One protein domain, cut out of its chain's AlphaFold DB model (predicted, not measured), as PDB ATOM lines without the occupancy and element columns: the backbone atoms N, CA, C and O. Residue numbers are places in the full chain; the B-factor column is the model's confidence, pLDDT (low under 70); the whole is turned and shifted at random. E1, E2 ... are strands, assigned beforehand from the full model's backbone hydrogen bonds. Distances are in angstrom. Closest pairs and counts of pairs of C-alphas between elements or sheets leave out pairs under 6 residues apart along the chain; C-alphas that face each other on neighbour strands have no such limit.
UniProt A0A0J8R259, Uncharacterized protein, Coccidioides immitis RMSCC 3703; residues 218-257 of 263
ATOM      1  N   ASP A 218      16.838 -14.090  38.409       91.62
ATOM      2  CA  ASP A 218      17.459 -13.001  39.163       91.62
ATOM      3  C   ASP A 218      16.417 -12.245  39.981       91.62
ATOM      4  O   ASP A 218      15.312 -11.973  39.505       91.62
ATOM      5  N   PHE A 219      16.784 -11.873  41.204       90.75
ATOM      6  CA  PHE A 219      15.997 -10.961  42.020       90.75
ATOM      7  C   PHE A 219      16.228  -9.528  41.537       90.75
ATOM      8  O   PHE A 219      17.369  -9.086  41.429       90.75
ATOM      9  N   LYS A 220      15.149  -8.818  41.213       92.56
ATOM     10  CA  LYS A 220      15.179  -7.446  40.702       92.56
ATOM     11  C   LYS A 220      14.253  -6.577  41.526       92.56
ATOM     12  O   LYS A 220      13.195  -7.034  41.949       92.56
ATOM     13  N   CYS A 221      14.629  -5.322  41.703       92.69
ATOM     14  CA  CYS A 221      13.862  -4.336  42.444       92.69
ATOM     15  C   CYS A 221      13.967  -2.978  41.747       92.69
ATOM     16  O   CYS A 221      14.971  -2.670  41.104       92.69
ATOM     17  N   LYS A 222      12.921  -2.166  41.873       92.00
ATOM     18  CA  LYS A 222      12.907  -0.771  41.426       92.00
ATOM     19  C   LYS A 222      12.173   0.101  42.444       92.00
ATOM     20  O   LYS A 222      11.332  -0.431  43.175       92.00
ATOM     21  N   PRO A 223      12.441   1.415  42.481       91.69
ATOM     22  CA  PRO A 223      11.619   2.340  43.248       91.69
ATOM     23  C   PRO A 223      10.145   2.216  42.854       91.69
ATOM     24  O   PRO A 223       9.812   2.106  41.673       91.69
ATOM     25  N   SER A 224       9.273   2.178  43.853       90.56
ATOM     26  CA  SER A 224       7.829   2.147  43.652       90.56
ATOM     27  C   SER A 224       7.300   3.542  43.314       90.56
ATOM     28  O   SER A 224       7.719   4.540  43.904       90.56
ATOM     29  N   ASP A 225       6.328   3.592  42.407       85.62
ATOM     30  CA  ASP A 225       5.639   4.816  42.000       85.62
ATOM     31  C   ASP A 225       4.269   4.951  42.698       85.62
ATOM     32  O   ASP A 225       3.759   4.014  43.318       85.62
ATOM     33  N   GLY A 226       3.636   6.121  42.579       86.38
ATOM     34  CA  GLY A 226       2.258   6.341  43.039       86.38
ATOM     35  C   GLY A 226       2.073   6.211  44.557       86.38
ATOM     36  O   GLY A 226       2.817   6.810  45.332       86.38
ATOM     37  N   ALA A 227       1.053   5.453  44.976       83.81
ATOM     38  CA  ALA A 227       0.674   5.275  46.385       83.81
ATOM     39  C   ALA A 227       1.738   4.547  47.231       83.81
ATOM     40  O   ALA A 227       1.728   4.651  48.454       83.81
ATOM     41  N   ASP A 228       2.669   3.845  46.583       85.00
ATOM     42  CA  ASP A 228       3.769   3.134  47.235       85.00
ATOM     43  C   ASP A 228       5.098   3.901  47.166       85.00
ATOM     44  O   ASP A 228       6.152   3.330  47.443       85.00
ATOM     45  N   ARG A 229       5.082   5.199  46.825       86.50
ATOM     46  CA  ARG A 229       6.295   6.031  46.792       86.50
ATOM     47  C   ARG A 229       7.089   5.908  48.101       86.50
ATOM     48  O   ARG A 229       6.530   5.989  49.192       86.50
ATOM     49  N   GLY A 230       8.408   5.739  47.980       86.25
ATOM     50  CA  GLY A 230       9.304   5.502  49.124       86.25
ATOM     51  C   GLY A 230       9.449   4.026  49.511       86.25
ATOM     52  O   GLY A 230       9.963   3.712  50.584       86.25
ATOM     53  N   LYS A 231       9.005   3.112  48.644       90.62
ATOM     54  CA  LYS A 231       9.196   1.664  48.757       90.62
ATOM     55  C   LYS A 231       9.948   1.118  47.539       90.62
ATOM     56  O   LYS A 231      10.182   1.842  46.569       90.62
ATOM     57  N   CYS A 232      10.335  -0.153  47.604       90.75
ATOM     58  CA  CYS A 232      10.907  -0.893  46.486       90.75
ATOM     59  C   CYS A 232       9.944  -1.994  46.045       90.75
ATOM     60  O   CYS A 232       9.612  -2.876  46.835       90.75
ATOM     61  N   THR A 233       9.539  -1.984  44.778       92.06
ATOM     62  CA  THR A 233       8.793  -3.090  44.174       92.06
ATOM     63  C   THR A 233       9.786  -4.069  43.574       92.06
ATOM     64  O   THR A 233      10.597  -3.692  42.727       92.06
ATOM     65  N   CYS A 234       9.706  -5.325  43.994       91.50
ATOM     66  CA  CYS A 234      10.639  -6.376  43.623       91.50
ATOM     67  C   CYS A 234       9.939  -7.545  42.932       91.50
ATOM     68  O   CYS A 234       8.766  -7.810  43.184       91.50
ATOM     69  N   TRP A 235      10.663  -8.256  42.070       92.50
ATOM     70  CA  TRP A 235      10.210  -9.449  41.356       92.50
ATOM     71  C   TRP A 235      11.384 -10.382  41.045       92.50
ATOM     72  O   TRP A 235      12.554 -10.013  41.142       92.50
ATOM     73  N   PHE A 236      11.063 -11.603  40.631       91.81
ATOM     74  CA  PHE A 236      12.037 -12.516  40.043       91.81
ATOM     75  C   PHE A 236      11.962 -12.463  38.516       91.81
ATOM     76  O   PHE A 236      10.867 -12.377  37.963       91.81
ATOM     77  N   SER A 237      13.097 -12.532  37.816       92.00
ATOM     78  CA  SER A 237      13.143 -12.343  36.357       92.00
ATOM     79  C   SER A 237      12.284 -13.342  35.574       92.00
ATOM     80  O   SER A 237      11.676 -12.950  34.580       92.00
ATOM     81  N   ASN A 238      12.142 -14.585  36.053       92.00
ATOM     82  CA  ASN A 238      11.267 -15.584  35.425       92.00
ATOM     83  C   ASN A 238       9.801 -15.492  35.892       92.00
ATOM     84  O   ASN A 238       8.939 -16.200  35.374       92.00
ATOM     85  N   TYR A 239       9.505 -14.613  36.853       89.50
ATOM     86  CA  TYR A 239       8.173 -14.380  37.411       89.50
ATOM     87  C   TYR A 239       7.884 -12.873  37.572       89.50
ATOM     88  O   TYR A 239       7.585 -12.422  38.679       89.50
ATOM     89  N   PRO A 240       7.931 -12.074  36.487       89.25
ATOM     90  CA  PRO A 240       7.848 -10.610  36.563       89.25
ATOM     91  C   PRO A 240       6.499 -10.085  37.067       89.25
ATOM     92  O   PRO A 240       6.403  -8.948  37.510       89.25
ATOM     93  N   TRP A 241       5.453 -10.909  37.014       86.75
ATOM     94  CA  TRP A 241       4.122 -10.568  37.521       86.75
ATOM     95  C   TRP A 241       3.910 -10.948  38.993       86.75
ATOM     96  O   TRP A 241       2.882 -10.600  39.565       86.75
ATOM     97  N   SER A 242       4.857 -11.674  39.598       87.81
ATOM     98  CA  SER A 242       4.872 -11.945  41.036       87.81
ATOM     99  C   SER A 242       5.682 -10.850  41.713       87.81
ATOM    100  O   SER A 242       6.870 -11.036  41.984       87.81
ATOM    101  N   THR A 243       5.046  -9.708  41.950       89.69
ATOM    102  CA  THR A 243       5.680  -8.563  42.606       89.69
ATOM    103  C   THR A 243       5.338  -8.505  44.086       89.69
ATOM    104  O   THR A 243       4.226  -8.861  44.475       89.69
ATOM    105  N   ASP A 244       6.258  -7.983  44.888       89.56
ATOM    106  CA  ASP A 244       5.969  -7.530  46.248       89.56
ATOM    107  C   ASP A 244       6.668  -6.199  46.515       89.56
ATOM    108  O   ASP A 244       7.647  -5.856  45.844       89.56
ATOM    109  N   THR A 245       6.141  -5.440  47.465       89.38
ATOM    110  CA  THR A 245       6.606  -4.096  47.781       89.38
ATOM    111  C   THR A 245       7.181  -4.073  49.189       89.38
ATOM    112  O   THR A 245       6.487  -4.341  50.167       89.38
ATOM    113  N   PHE A 246       8.449  -3.691  49.292       87.50
ATOM    114  CA  PHE A 246       9.208  -3.677  50.536       87.50
ATOM    115  C   PHE A 246       9.597  -2.266  50.938       87.50
ATOM    116  O   PHE A 246       9.708  -1.371  50.098       87.50
ATOM    117  N   LYS A 247       9.857  -2.064  52.230       86.00
ATOM    118  CA  LYS A 247      10.423  -0.802  52.709       86.00
ATOM    119  C   LYS A 247      11.732  -0.505  51.965       86.00
ATOM    120  O   LYS A 247      12.570  -1.389  51.807       86.00
ATOM    121  N   MET A 248      11.897   0.742  51.526       85.88
ATOM    122  CA  MET A 248      13.132   1.186  50.891       85.88
ATOM    123  C   MET A 248      14.313   1.046  51.869       85.88
ATOM    124  O   MET A 248      14.173   1.427  53.038       85.88
ATOM    125  N   PRO A 249      15.450   0.477  51.432       80.56
ATOM    126  CA  PRO A 249      16.620   0.318  52.285       80.56
ATOM    127  C   PRO A 249      17.236   1.672  52.654       80.56
ATOM    128  O   PRO A 249      17.052   2.685  51.969       80.56
ATOM    129  N   ASN A 250      18.014   1.673  53.737       71.06
ATOM    130  CA  ASN A 250      18.790   2.835  54.157       71.06
ATOM    131  C   ASN A 250      19.828   3.152  53.067       71.06
ATOM    132  O   ASN A 250      20.741   2.364  52.841       71.06
ATOM    133  N   GLY A 251      19.651   4.274  52.366       71.38
ATOM    134  CA  GLY A 251      20.451   4.656  51.193       71.38
ATOM    135  C   GLY A 251      19.618   4.960  49.943       71.38
ATOM    136  O   GLY A 251      20.138   5.543  49.001       71.38
ATOM    137  N   GLY A 252      18.325   4.614  49.936       76.62
ATOM    138  CA  GLY A 252      17.395   4.993  48.863       76.62
ATOM    139  C   GLY A 252      17.536   4.197  47.560       76.62
ATOM    140  O   GLY A 252      16.752   4.396  46.634       76.62
ATOM    141  N   ASP A 253      18.503   3.282  47.485       83.31
ATOM    142  CA  ASP A 253      18.779   2.485  46.294       83.31
ATOM    143  C   ASP A 253      18.049   1.136  46.334       83.31
ATOM    144  O   ASP A 253      18.387   0.234  47.100       83.31
ATOM    145  N   CYS A 254      17.046   0.982  45.468       86.31
ATOM    146  CA  CYS A 254      16.337  -0.281  45.298       86.31
ATOM    147  C   CYS A 254      17.100  -1.298  44.437       86.31
ATOM    148  O   CYS A 254      16.630  -2.420  44.320       86.31
ATOM    149  N   THR A 255      18.226  -0.963  43.805       80.69
ATOM    150  CA  THR A 255      18.916  -1.881  42.881       80.69
ATOM    151  C   THR A 255      19.828  -2.888  43.585       80.69
ATOM    152  O   THR A 255      20.032  -3.981  43.060       80.69
ATOM    153  N   ASN A 256      20.281  -2.584  44.808       72.12
ATOM    154  CA  ASN A 256      21.203  -3.408  45.602       72.12
ATOM    155  C   ASN A 256      20.578  -3.901  46.919       72.12
ATOM    156  O   ASN A 256      21.143  -3.754  48.001       72.12
ATOM    157  N   VAL A 257      19.375  -4.470  46.841       76.69
ATOM    158  CA  VAL A 257      18.627  -4.906  48.027       76.69
ATOM    159  C   VAL A 257      18.973  -6.349  48.404       76.69
ATOM    160  O   VAL A 257      18.708  -7.280  47.639       76.69
TER     161      VAL A 257
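What this domain is: This is residues 218 to 257 of the 263 residues of an uncharacterized protein of Coccidioides immitis RMSCC 3703 (UniProt A0A0J8R259). A small, strongly twisted sheet of three strands, E1, E2 and E3, makes a wall, and the stretch after E3, residues 248 to 257, folds back toward the E1 side of the sheet. The strands are two hairpins in a row, with a loop of residues 224 to 230 at one end of the sheet and a tight turn at the other. The printed part has 40 residues and is all strand, with no named helix; E1, E2 and E3 follow in that order along the chain and across the antiparallel sheet. It is compact, with a radius of gyration of the C-alphas of 9.6 A, and flat, spanning 26 by 22 by 11 A.

Where its parts are: E1, residues 219 to 223, begins at C-alpha 219 at (15.997, -10.961, 42.020) and is 14.1 A long. E2, residues 231 to 236, is 16.9 A long. E3, residues 239 to 247, is 20.6 A long, bends by 69 degrees at residue 242 and ends at C-alpha 247 at (10.423, -0.802, 52.709).

How they stand to each other: The three strands form a meander, each the antiparallel neighbour of the one before. E1 and E2, a hairpin, have directions 153 degrees apart; C-alphas 221 and 234 face each other at 4.0 A, and N 235 and O 220 are within hydrogen-bond range at 2.8 A. E2 and E3, also a hairpin, have directions 151 degrees apart; C-alphas 233 and 245 face each other at 4.3 A, and N 234 and O 244 are within hydrogen-bond range at 2.8 A. E1 and E3 are edge strands and E2 is the inner strand.

The domain as a whole: The two C-alphas farthest apart, those of Asn 238 and Asn 250, are 27.3 A apart. The printed part has no cut. The link from E1 to E2 is short, the link from E2 to E3 is tight, and neither is long. The mean pLDDT of the printed part is 86.7, and no printed residue is under 70.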